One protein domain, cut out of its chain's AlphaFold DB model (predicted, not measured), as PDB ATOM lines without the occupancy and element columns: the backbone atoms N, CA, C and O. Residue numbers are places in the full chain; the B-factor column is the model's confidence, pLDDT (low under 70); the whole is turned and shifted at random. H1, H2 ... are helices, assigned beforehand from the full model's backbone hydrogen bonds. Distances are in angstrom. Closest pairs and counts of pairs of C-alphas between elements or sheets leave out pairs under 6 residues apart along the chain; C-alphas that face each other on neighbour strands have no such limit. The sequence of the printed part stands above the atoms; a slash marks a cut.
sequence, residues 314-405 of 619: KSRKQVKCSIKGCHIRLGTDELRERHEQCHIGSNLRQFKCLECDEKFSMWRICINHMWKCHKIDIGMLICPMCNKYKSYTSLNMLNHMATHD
ATOM      1  N   LYS A 314     125.739 150.024 114.477       62.72
ATOM      2  CA  LYS A 314     125.243 149.155 115.560       62.72
ATOM      3  C   LYS A 314     124.149 148.204 115.072       62.72
ATOM      4  O   LYS A 314     124.252 147.008 115.330       62.72
ATOM      5  N   SER A 315     123.171 148.692 114.307       57.00
ATOM      6  CA  SER A 315     122.087 147.862 113.746       57.00
ATOM      7  C   SER A 315     122.535 146.896 112.636       57.00
ATOM      8  O   SER A 315     121.712 146.195 112.060       57.00
ATOM      9  N   ARG A 316     123.837 146.838 112.319       62.00
ATOM     10  CA  ARG A 316     124.404 146.015 111.234       62.00
ATOM     11  C   ARG A 316     125.494 145.040 111.673       62.00
ATOM     12  O   ARG A 316     126.130 144.425 110.825       62.00
ATOM     13  N   LYS A 317     125.746 144.912 112.978       60.75
ATOM     14  CA  LYS A 317     126.798 144.039 113.541       60.75
ATOM     15  C   LYS A 317     126.224 142.867 114.349       60.75
ATOM     16  O   LYS A 317     126.911 142.351 115.232       60.75
ATOM     17  N   GLN A 318     124.980 142.488 114.049       64.88
ATOM     18  CA  GLN A 318     124.193 141.489 114.779       64.88
ATOM     19  C   GLN A 318     124.521 140.061 114.320       64.88
ATOM     20  O   GLN A 318     124.907 139.232 115.137       64.88
ATOM     21  N   VAL A 319     124.461 139.797 113.013       72.88
ATOM     22  CA  VAL A 319     124.689 138.469 112.426       72.88
ATOM     23  C   VAL A 319     126.159 138.309 112.028       72.88
ATOM     24  O   VAL A 319     126.738 139.222 111.439       72.88
ATOM     25  N   LYS A 320     126.783 137.161 112.317       74.00
ATOM     26  CA  LYS A 320     128.159 136.818 111.900       74.00
ATOM     27  C   LYS A 320     128.127 135.861 110.700       74.00
ATOM     28  O   LYS A 320     127.264 134.996 110.641       74.00
ATOM     29  N   CYS A 321     129.098 135.973 109.791       79.38
ATOM     30  CA  CYS A 321     129.379 134.941 108.788       79.38
ATOM     31  C   CYS A 321     129.729 133.582 109.434       79.38
ATOM     32  O   CYS A 321     130.529 133.518 110.375       79.38
ATOM     33  N   SER A 322     129.138 132.509 108.907       76.19
ATOM     34  CA  SER A 322     129.275 131.120 109.373       76.19
ATOM     35  C   SER A 322     130.596 130.479 108.929       76.19
ATOM     36  O   SER A 322     131.078 129.532 109.551       76.19
ATOM     37  N   ILE A 323     131.213 131.013 107.870       72.88
ATOM     38  CA  ILE A 323     132.473 130.518 107.307       72.88
ATOM     39  C   ILE A 323     133.617 130.735 108.311       72.88
ATOM     40  O   ILE A 323     133.888 131.858 108.754       72.88
ATOM     41  N   LYS A 324     134.308 129.645 108.675       60.72
ATOM     42  CA  LYS A 324     135.409 129.648 109.655       60.72
ATOM     43  C   LYS A 324     136.511 130.627 109.227       60.72
ATOM     44  O   LYS A 324     137.051 130.518 108.136       60.72
ATOM     45  N   GLY A 325     136.838 131.578 110.105       63.88
ATOM     46  CA  GLY A 325     137.822 132.642 109.856       63.88
ATOM     47  C   GLY A 325     137.267 133.912 109.194       63.88
ATOM     48  O   GLY A 325     137.988 134.901 109.071       63.88
ATOM     49  N   CYS A 326     135.984 133.956 108.822       72.75
ATOM     50  CA  CYS A 326     135.363 135.203 108.389       72.75
ATOM     51  C   CYS A 326     134.952 136.071 109.598       72.75
ATOM     52  O   CYS A 326     134.197 135.645 110.475       72.75
ATOM     53  N   HIS A 327     135.429 137.318 109.633       68.81
ATOM     54  CA  HIS A 327     135.123 138.294 110.692       68.81
ATOM     55  C   HIS A 327     134.016 139.298 110.314       68.81
ATOM     56  O   HIS A 327     133.718 140.213 111.084       68.81
ATOM     57  N   ILE A 328     133.415 139.153 109.130       72.44
ATOM     58  CA  ILE A 328     132.375 140.055 108.627       72.44
ATOM     59  C   ILE A 328     131.065 139.808 109.387       72.44
ATOM     60  O   ILE A 328     130.687 138.666 109.665       72.44
ATOM     61  N   ARG A 329     130.387 140.906 109.737       69.75
ATOM     62  CA  ARG A 329     129.067 140.914 110.375       69.75
ATOM     63  C   ARG A 329     128.097 141.761 109.563       69.75
ATOM     64  O   ARG A 329     128.520 142.756 108.973       69.75
ATOM     65  N   LEU A 330     126.832 141.356 109.538       74.50
ATOM     66  CA  LEU A 330     125.757 141.962 108.751       74.50
ATOM     67  C   LEU A 330     124.482 142.126 109.601       74.50
ATOM     68  O   LEU A 330     124.420 141.697 110.756       74.50
ATOM     69  N   GLY A 331     123.493 142.842 109.058       65.62
ATOM     70  CA  GLY A 331     122.276 143.228 109.789       65.62
ATOM     71  C   GLY A 331     121.121 142.226 109.731       65.62
ATOM     72  O   GLY A 331     120.237 142.304 110.570       65.62
ATOM     73  N   THR A 332     121.114 141.307 108.764       73.88
ATOM     74  CA  THR A 332     120.067 140.284 108.588       73.88
ATOM     75  C   THR A 332     120.674 138.996 108.035       73.88
ATOM     76  O   THR A 332     121.733 139.030 107.399       73.88
ATOM     77  N   ASP A 333     120.000 137.866 108.241       74.44
ATOM     78  CA  ASP A 333     120.450 136.553 107.759       74.44
ATOM     79  C   ASP A 333     120.354 136.392 106.230       74.44
ATOM     80  O   ASP A 333     121.194 135.722 105.637       74.44
ATOM     81  N   GLU A 334     119.459 137.125 105.559       75.50
ATOM     82  CA  GLU A 334     119.453 137.238 104.087       75.50
ATOM     83  C   GLU A 334     120.760 137.854 103.548       75.50
ATOM     84  O   GLU A 334     121.289 137.458 102.507       75.50
ATOM     85  N   LEU A 335     121.297 138.855 104.260       74.25
ATOM     86  CA  LEU A 335     122.596 139.452 103.944       74.25
ATOM     87  C   LEU A 335     123.739 138.519 104.375       74.25
ATOM     88  O   LEU A 335     124.732 138.441 103.653       74.25
ATOM     89  N   ARG A 336     123.540 137.777 105.479       79.69
ATOM     90  CA  ARG A 336     124.159 136.480 105.822       79.69
ATOM     91  C   ARG A 336     124.549 135.668 104.585       79.69
ATOM     92  O   ARG A 336     125.701 135.652 104.146       79.69
ATOM     93  N   GLU A 337     123.535 135.044 104.003       76.75
ATOM     94  CA  GLU A 337     123.666 134.076 102.911       76.75
ATOM     95  C   GLU A 337     124.219 134.700 101.627       76.75
ATOM     96  O   GLU A 337     125.115 134.133 101.003       76.75
ATOM     97  N   ARG A 338     123.769 135.908 101.253       76.50
ATOM     98  CA  ARG A 338     124.304 136.615 100.074       76.50
ATOM     99  C   ARG A 338     125.793 136.932 100.203       76.50
ATOM    100  O   ARG A 338     126.501 136.940  99.199       76.50
ATOM    101  N   HIS A 339     126.290 137.189 101.412       79.12
ATOM    102  CA  HIS A 339     127.724 137.338 101.647       79.12
ATOM    103  C   HIS A 339     128.461 135.995 101.595       79.12
ATOM    104  O   HIS A 339     129.535 135.928 101.003       79.12
ATOM    105  N   GLU A 340     127.899 134.931 102.168       79.62
ATOM    106  CA  GLU A 340     128.493 133.587 102.148       79.62
ATOM    107  C   GLU A 340     128.633 133.050 100.713       79.62
ATOM    108  O   GLU A 340     129.703 132.571 100.339       79.62
ATOM    109  N   GLN A 341     127.626 133.277  99.863       79.38
ATOM    110  CA  GLN A 341     127.659 132.998  98.420       79.38
ATOM    111  C   GLN A 341     128.777 133.741  97.663       79.38
ATOM    112  O   GLN A 341     129.170 133.302  96.580       79.38
ATOM    113  N   CYS A 342     129.311 134.843  98.206       78.88
ATOM    114  CA  CYS A 342     130.417 135.585  97.596       78.88
ATOM    115  C   CYS A 342     131.803 134.977  97.881       78.88
ATOM    116  O   CYS A 342     132.773 135.441  97.286       78.88
ATOM    117  N   HIS A 343     131.964 133.990  98.773       79.88
ATOM    118  CA  HIS A 343     133.287 133.386  99.034       79.88
ATOM    119  C   HIS A 343     133.690 132.399  97.932       79.88
ATOM    120  O   HIS A 343     132.857 131.689  97.366       79.88
ATOM    121  N   ILE A 344     134.990 132.337  97.628       73.62
ATOM    122  CA  ILE A 344     135.556 131.394  96.652       73.62
ATOM    123  C   ILE A 344     136.202 130.227  97.414       73.62
ATOM    124  O   ILE A 344     137.399 130.226  97.710       73.62
ATOM    125  N   GLY A 345     135.377 129.238  97.769       64.88
ATOM    126  CA  GLY A 345     135.783 128.105  98.606       64.88
ATOM    127  C   GLY A 345     136.263 128.557  99.992       64.88
ATOM    128  O   GLY A 345     135.754 129.525 100.550       64.88
ATOM    129  N   SER A 346     137.278 127.884 100.533       59.34
ATOM    130  CA  SER A 346     137.855 128.188 101.855       59.34
ATOM    131  C   SER A 346     138.711 129.470 101.905       59.34
ATOM    132  O   SER A 346     139.250 129.809 102.959       59.34
ATOM    133  N   ASN A 347     138.891 130.185 100.786       61.03
ATOM    134  CA  ASN A 347     139.858 131.280 100.680       61.03
ATOM    135  C   ASN A 347     139.303 132.631 101.159       61.03
ATOM    136  O   ASN A 347     138.830 133.454 100.377       61.03
ATOM    137  N   LEU A 348     139.503 132.918 102.450       62.12
ATOM    138  CA  LEU A 348     139.091 134.137 103.176       62.12
ATOM    139  C   LEU A 348     139.562 135.491 102.592       62.12
ATOM    140  O   LEU A 348     139.184 136.549 103.100       62.12
ATOM    141  N   ARG A 349     140.410 135.478 101.558       62.28
ATOM    142  CA  ARG A 349     140.920 136.663 100.845       62.28
ATOM    143  C   ARG A 349     140.444 136.756  99.388       62.28
ATOM    144  O   ARG A 349     140.971 137.583  98.654       62.28
ATOM    145  N   GLN A 350     139.488 135.934  98.951       76.00
ATOM    146  CA  GLN A 350     138.956 135.975  97.585       76.00
ATOM    147  C   GLN A 350     137.424 135.951  97.573       76.00
ATOM    148  O   GLN A 350     136.792 135.010  98.051       76.00
ATOM    149  N   PHE A 351     136.838 136.995  96.987       80.25
ATOM    150  CA  PHE A 351     135.393 137.193  96.884       80.25
ATOM    151  C   PHE A 351     134.980 137.279  95.414       80.25
ATOM    152  O   PHE A 351     135.568 138.070  94.678       80.25
ATOM    153  N   LYS A 352     133.976 136.511  94.989       81.88
ATOM    154  CA  LYS A 352     133.327 136.658  93.679       81.88
ATOM    155  C   LYS A 352     132.119 137.591  93.773       81.88
ATOM    156  O   LYS A 352     131.494 137.695  94.830       81.88
ATOM    157  N   CYS A 353     131.772 138.236  92.664       81.69
ATOM    158  CA  CYS A 353     130.448 138.834  92.506       81.69
ATOM    159  C   CYS A 353     129.372 137.726  92.388       81.69
ATOM    160  O   CYS A 353     129.685 136.569  92.110       81.69
ATOM    161  N   LEU A 354     128.101 138.073  92.616       76.69
ATOM    162  CA  LEU A 354     126.965 137.148  92.438       76.69
ATOM    163  C   LEU A 354     126.428 137.135  90.994       76.69
ATOM    164  O   LEU A 354     125.735 136.204  90.612       76.69
ATOM    165  N   GLU A 355     126.765 138.163  90.210       77.75
ATOM    166  CA  GLU A 355     126.204 138.455  88.879       77.75
ATOM    167  C   GLU A 355     127.274 138.465  87.766       77.75
ATOM    168  O   GLU A 355     126.971 138.739  86.606       77.75
ATOM    169  N   CYS A 356     128.548 138.249  88.110       79.12
ATOM    170  CA  CYS A 356     129.647 138.085  87.156       79.12
ATOM    171  C   CYS A 356     130.856 137.390  87.804       79.12
ATOM    172  O   CYS A 356     131.021 137.405  89.023       79.12
ATOM    173  N   ASP A 357     131.743 136.825  86.986       76.69
ATOM    174  CA  ASP A 357     132.915 136.064  87.447       76.69
ATOM    175  C   ASP A 357     134.111 136.922  87.914       76.69
ATOM    176  O   ASP A 357     135.217 136.409  88.096       76.69
ATOM    177  N   GLU A 358     133.908 138.225  88.136       77.81
ATOM    178  CA  GLU A 358     134.908 139.138  88.704       77.81
ATOM    179  C   GLU A 358     135.311 138.718  90.131       77.81
ATOM    180  O   GLU A 358     134.462 138.503  91.004       77.81
ATOM    181  N   LYS A 359     136.627 138.628  90.376       83.25
ATOM    182  CA  LYS A 359     137.221 138.131  91.633       83.25
ATOM    183  C   LYS A 359     138.014 139.233  92.333       83.25
ATOM    184  O   LYS A 359     138.923 139.830  91.764       83.25
ATOM    185  N   PHE A 360     137.713 139.464  93.606       82.00
ATOM    186  CA  PHE A 360     138.239 140.573  94.399       82.00
ATOM    187  C   PHE A 360     139.031 140.095  95.615       82.00
ATOM    188  O   PHE A 360     138.557 139.278  96.402       82.00
ATOM    189  N   SER A 361     140.199 140.700  95.840       80.81
ATOM    190  CA  SER A 361     141.073 140.417  96.989       80.81
ATOM    191  C   SER A 361     140.565 140.962  98.336       80.81
ATOM    192  O   SER A 361     141.080 140.602  99.393       80.81
ATOM    193  N   MET A 362     139.550 141.838  98.329       78.38
ATOM    194  CA  MET A 362     138.902 142.350  99.542       78.38
ATOM    195  C   MET A 362     137.398 142.565  99.347       78.38
ATOM    196  O   MET A 362     136.974 143.245  98.411       78.38
ATOM    197  N   TRP A 363     136.606 142.134 100.333       78.31
ATOM    198  CA  TRP A 363     135.150 142.329 100.423       78.31
ATOM    199  C   TRP A 363     134.692 143.783 100.191       78.31
ATOM    200  O   TRP A 363     133.741 144.040  99.454       78.31
ATOM    201  N   ARG A 364     135.450 144.753 100.728       76.12
ATOM    202  CA  ARG A 364     135.289 146.205 100.499       76.12
ATOM    203  C   ARG A 364     135.206 146.583  99.013       76.12
ATOM    204  O   ARG A 364     134.510 147.536  98.670       76.12
ATOM    205  N   ILE A 365     135.976 145.905  98.162       76.38
ATOM    206  CA  ILE A 365     136.021 146.160  96.719       76.38
ATOM    207  C   ILE A 365     134.839 145.453  96.053       76.38
ATOM    208  O   ILE A 365     134.119 146.110  95.306       76.38
ATOM    209  N   CYS A 366     134.589 144.190  96.419       78.62
ATOM    210  CA  CYS A 366     133.467 143.379  95.940       78.62
ATOM    211  C   CYS A 366     132.121 144.109  96.083       78.62
ATOM    212  O   CYS A 366     131.504 144.427  95.070       78.62
ATOM    213  N   ILE A 367     131.710 144.513  97.297       78.81
ATOM    214  CA  ILE A 367     130.426 145.223  97.493       78.81
ATOM    215  C   ILE A 367     130.368 146.529  96.682       78.81
ATOM    216  O   ILE A 367     129.350 146.864  96.083       78.81
ATOM    217  N   ASN A 368     131.463 147.294  96.644       77.50
ATOM    218  CA  ASN A 368     131.507 148.567  95.923       77.50
ATOM    219  C   ASN A 368     131.491 148.387  94.389       77.50
ATOM    220  O   ASN A 368     131.087 149.314  93.690       77.50
ATOM    221  N   HIS A 369     131.893 147.226  93.867       79.25
ATOM    222  CA  HIS A 369     131.631 146.812  92.488       79.25
ATOM    223  C   HIS A 369     130.162 146.377  92.325       79.25
ATOM    224  O   HIS A 369     129.470 146.941  91.482       79.25
ATOM    225  N   MET A 370     129.650 145.486  93.182       78.69
ATOM    226  CA  MET A 370     128.266 144.980  93.140       78.69
ATOM    227  C   MET A 370     127.232 146.113  93.125       78.69
ATOM    228  O   MET A 370     126.337 146.128  92.282       78.69
ATOM    229  N   TRP A 371     127.409 147.129  93.971       79.50
ATOM    230  CA  TRP A 371     126.537 148.304  94.010       79.50
ATOM    231  C   TRP A 371     126.664 149.212  92.777       79.50
ATOM    232  O   TRP A 371     125.679 149.814  92.353       79.50
ATOM    233  N   LYS A 372     127.855 149.333  92.178       76.75
ATOM    234  CA  LYS A 372     128.090 150.245  91.042       76.75
ATOM    235  C   LYS A 372     127.766 149.641  89.682       76.75
ATOM    236  O   LYS A 372     127.317 150.371  88.804       76.75
ATOM    237  N   CYS A 373     128.014 148.348  89.514       75.25
ATOM    238  CA  CYS A 373     127.797 147.616  88.270       75.25
ATOM    239  C   CYS A 373     126.410 146.958  88.250       75.25
ATOM    240  O   CYS A 373     125.671 147.136  87.287       75.25
ATOM    241  N   HIS A 374     126.021 146.291  89.341       72.94
ATOM    242  CA  HIS A 374     124.808 145.463  89.412       72.94
ATOM    243  C   HIS A 374     123.699 146.060  90.301       72.94
ATOM    244  O   HIS A 374     122.620 145.490  90.412       72.94
ATOM    245  N   LYS A 375     123.936 147.220  90.935       76.62
ATOM    246  CA  LYS A 375     123.028 147.904  91.888       76.62
ATOM    247  C   LYS A 375     122.686 147.110  93.162       76.62
ATOM    248  O   LYS A 375     121.915 147.607  93.982       76.62
ATOM    249  N   ILE A 376     123.296 145.942  93.378       72.06
ATOM    250  CA  ILE A 376     123.081 145.107  94.566       72.06
ATOM    251  C   ILE A 376     123.694 145.788  95.796       72.06
ATOM    252  O   ILE A 376     124.876 146.134  95.809       72.06
ATOM    253  N   ASP A 377     122.893 145.961  96.846       74.00
ATOM    254  CA  ASP A 377     123.325 146.516  98.131       74.00
ATOM    255  C   ASP A 377     123.426 145.409  99.186       74.00
ATOM    256  O   ASP A 377     122.411 144.925  99.689       74.00
ATOM    257  N   ILE A 378     124.657 145.027  99.542       67.62
ATOM    258  CA  ILE A 378     124.933 144.123 100.668       67.62
ATOM    259  C   ILE A 378     125.405 144.954 101.866       67.62
ATOM    260  O   ILE A 378     126.577 144.964 102.242       67.62
ATOM    261  N   GLY A 379     124.470 145.707 102.450       65.69
ATOM    262  CA  GLY A 379     124.670 146.414 103.715       65.69
ATOM    263  C   GLY A 379     125.593 147.639 103.656       65.69
ATOM    264  O   GLY A 379     126.275 147.929 104.642       65.69
ATOM    265  N   MET A 380     125.613 148.404 102.560       75.31
ATOM    266  CA  MET A 380     126.352 149.674 102.472       75.31
ATOM    267  C   MET A 380     125.698 150.769 103.325       75.31
ATOM    268  O   MET A 380     124.471 150.881 103.375       75.31
ATOM    269  N   LEU A 381     126.482 151.564 104.064       70.75
ATOM    270  CA  LEU A 381     125.962 152.693 104.855       70.75
ATOM    271  C   LEU A 381     125.285 153.685 103.910       70.75
ATOM    272  O   LEU A 381     125.828 153.944 102.835       70.75
ATOM    273  N   ILE A 382     124.149 154.257 104.308       72.50
ATOM    274  CA  ILE A 382     123.337 155.138 103.455       72.50
ATOM    275  C   ILE A 382     123.283 156.529 104.083       72.50
ATOM    276  O   ILE A 382     123.039 156.659 105.281       72.50
ATOM    277  N   CYS A 383     123.511 157.575 103.287       73.69
ATOM    278  CA  CYS A 383     123.439 158.957 103.755       73.69
ATOM    279  C   CYS A 383     122.031 159.304 104.281       73.69
ATOM    280  O   CYS A 383     121.102 159.325 103.471       73.69
ATOM    281  N   PRO A 384     121.863 159.669 105.572       64.62
ATOM    282  CA  PRO A 384     120.554 160.059 106.107       64.62
ATOM    283  C   PRO A 384     119.965 161.311 105.439       64.62
ATOM    284  O   PRO A 384     118.754 161.434 105.329       64.62
ATOM    285  N   MET A 385     120.824 162.226 104.971       65.25
ATOM    286  CA  MET A 385     120.415 163.531 104.431       65.25
ATOM    287  C   MET A 385     119.951 163.484 102.969       65.25
ATOM    288  O   MET A 385     119.089 164.264 102.584       65.25
ATOM    289  N   CYS A 386     120.530 162.607 102.138       67.69
ATOM    290  CA  CYS A 386     120.237 162.563 100.698       67.69
ATOM    291  C   CYS A 386     119.689 161.223 100.196       67.69
ATOM    292  O   CYS A 386     119.214 161.168  99.063       67.69
ATOM    293  N   ASN A 387     119.806 160.145 100.983       68.31
ATOM    294  CA  ASN A 387     119.415 158.757 100.680       68.31
ATOM    295  C   ASN A 387     120.011 158.129  99.386       68.31
ATOM    296  O   ASN A 387     119.842 156.940  99.127       68.31
ATOM    297  N   LYS A 388     120.747 158.902  98.573       71.88
ATOM    298  CA  LYS A 388     121.337 158.497  97.283       71.88
ATOM    299  C   LYS A 388     122.763 157.957  97.415       71.88
ATOM    300  O   LYS A 388     123.127 156.999  96.737       71.88
ATOM    301  N   TYR A 389     123.590 158.574  98.260       73.94
ATOM    302  CA  TYR A 389     124.976 158.146  98.453       73.94
ATOM    303  C   TYR A 389     125.052 156.954  99.407       73.94
ATOM    304  O   TYR A 389     124.601 157.039 100.555       73.94
ATOM    305  N   LYS A 390     125.688 155.871  98.943       76.25
ATOM    306  CA  LYS A 390     126.026 154.700  99.754       76.25
ATOM    307  C   LYS A 390     127.543 154.516  99.837       76.25
ATOM    308  O   LYS A 390     128.265 154.819  98.889       76.25
ATOM    309  N   SER A 391     128.051 154.021 100.967       73.38
ATOM    310  CA  SER A 391     129.478 153.689 101.119       73.38
ATOM    311  C   SER A 391     129.709 152.549 102.113       73.38
ATOM    312  O   SER A 391     128.979 152.413 103.087       73.38
ATOM    313  N   TYR A 392     130.760 151.755 101.915       68.56
ATOM    314  CA  TYR A 392     131.118 150.661 102.830       68.56
ATOM    315  C   TYR A 392     131.853 151.126 104.109       68.56
ATOM    316  O   TYR A 392     132.161 150.325 104.983       68.56
ATOM    317  N   THR A 393     132.206 152.409 104.240       68.12
ATOM    318  CA  THR A 393     133.125 152.863 105.301       68.12
ATOM    319  C   THR A 393     132.639 154.158 105.928       68.12
ATOM    320  O   THR A 393     132.452 155.153 105.231       68.12
ATOM    321  N   SER A 394     132.498 154.172 107.251       67.56
ATOM    322  CA  SER A 394     132.009 155.319 108.020       67.56
ATOM    323  C   SER A 394     132.848 156.584 107.845       67.56
ATOM    324  O   SER A 394     132.275 157.666 107.812       67.56
ATOM    325  N   LEU A 395     134.162 156.476 107.612       67.88
ATOM    326  CA  LEU A 395     135.005 157.618 107.225       67.88
ATOM    327  C   LEU A 395     134.571 158.251 105.887       67.88
ATOM    328  O   LEU A 395     134.498 159.472 105.778       67.88
ATOM    329  N   ASN A 396     134.230 157.440 104.880       69.00
ATOM    330  CA  ASN A 396     133.738 157.945 103.594       69.00
ATOM    331  C   ASN A 396     132.328 158.528 103.727       69.00
ATOM    332  O   ASN A 396     132.037 159.553 103.118       69.00
ATOM    333  N   MET A 397     131.481 157.934 104.575       72.50
ATOM    334  CA  MET A 397     130.181 158.515 104.901       72.50
ATOM    335  C   MET A 397     130.325 159.849 105.651       72.50
ATOM    336  O   MET A 397     129.676 160.811 105.270       72.50
ATOM    337  N   LEU A 398     131.222 159.967 106.636       70.00
ATOM    338  CA  LEU A 398     131.526 161.225 107.336       70.00
ATOM    339  C   LEU A 398     132.032 162.313 106.381       70.00
ATOM    340  O   LEU A 398     131.543 163.441 106.417       70.00
ATOM    341  N   ASN A 399     132.959 161.965 105.486       68.62
ATOM    342  CA  ASN A 399     133.455 162.882 104.459       68.62
ATOM    343  C   ASN A 399     132.354 163.278 103.454       68.62
ATOM    344  O   ASN A 399     132.388 164.381 102.914       68.62
ATOM    345  N   HIS A 400     131.348 162.423 103.231       72.75
ATOM    346  CA  HIS A 400     130.146 162.787 102.483       72.75
ATOM    347  C   HIS A 400     129.143 163.617 103.310       72.75
ATOM    348  O   HIS A 400     128.504 164.497 102.740       72.75
ATOM    349  N   MET A 401     129.025 163.443 104.634       68.50
ATOM    350  CA  MET A 401     128.180 164.323 105.469       68.50
ATOM    351  C   MET A 401     128.654 165.774 105.377       68.50
ATOM    352  O   MET A 401     127.842 166.668 105.157       68.50
ATOM    353  N   ALA A 402     129.974 165.985 105.374       67.88
ATOM    354  CA  ALA A 402     130.579 167.290 105.122       67.88
ATOM    355  C   ALA A 402     130.238 167.887 103.737       67.88
ATOM    356  O   ALA A 402     130.509 169.060 103.508       67.88
ATOM    357  N   THR A 403     129.638 167.143 102.792       66.62
ATOM    358  CA  THR A 403     129.129 167.733 101.535       66.62
ATOM    359  C   THR A 403     127.793 168.456 101.708       66.62
ATOM    360  O   THR A 403     127.613 169.473 101.042       66.62
ATOM    361  N   HIS A 404     126.932 167.995 102.627       64.81
ATOM    362  CA  HIS A 404     125.653 168.638 102.985       64.81
ATOM    363  C   HIS A 404     125.832 169.817 103.936       64.81
ATOM    364  O   HIS A 404     125.021 170.735 103.937       64.81
ATOM    365  N   ASP A 405     126.902 169.790 104.727       65.00
ATOM    366  CA  ASP A 405     127.309 170.907 105.571       65.00
ATOM    367  C   ASP A 405     127.783 172.101 104.718       65.00
ATOM    368  O   ASP A 405     128.482 171.917 103.716       65.00
TER     369      ASP A 405
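What this domain is: This is residues 314 to 405 of the 619 residues of an uncharacterized protein of Callosobruchus maculatus (UniProt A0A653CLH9). There is little regular structure: three short helices apart from one another, each following a loop that folds back in a brief antiparallel pairing. The loop-and-helix parts with H1 and H2 make one end of an elongated outline, and that with H3 makes the other. The printed part has 92 residues, with helices H1, H2 and H3 in that order and no named strand; the class is all helix, with 30 residues in named elements. It is compact, with a radius of gyration of the C-alphas of 13.7 A, spanning 44 by 27 by 20 A.

How they stand to each other: Residues 319 to 320 pair antiparallel with 329 to 330, before H1, residues 333 to 340. Residues 351 to 352 pair likewise with 359 to 360, before H2, residues 363 to 373. Residues 381 to 382 pair likewise with 390 to 391, before H3, residues 394 to 404. H1, H2 and H3 are apart from one another. Every O i to N i+4 pair is within hydrogen-bond range in H1, and 5 of 7 in both H2 and H3.

Where its parts are: H1 begins at C-alpha 333 (120.450, 136.553, 107.759). H2 measures 15.2 A; H3 measures 15.6 A and ends at C-alpha 404 (125.653, 168.638, 102.985).

The domain as a whole: The farthest C-alphas, Gly 345 and Asp 405, are 44.2 A apart. The printed part has no cut, and both links are long. Mean pLDDT of the printed part is 72.5; 32 residues are under 70, among them 314 to 318 and 401 to 405.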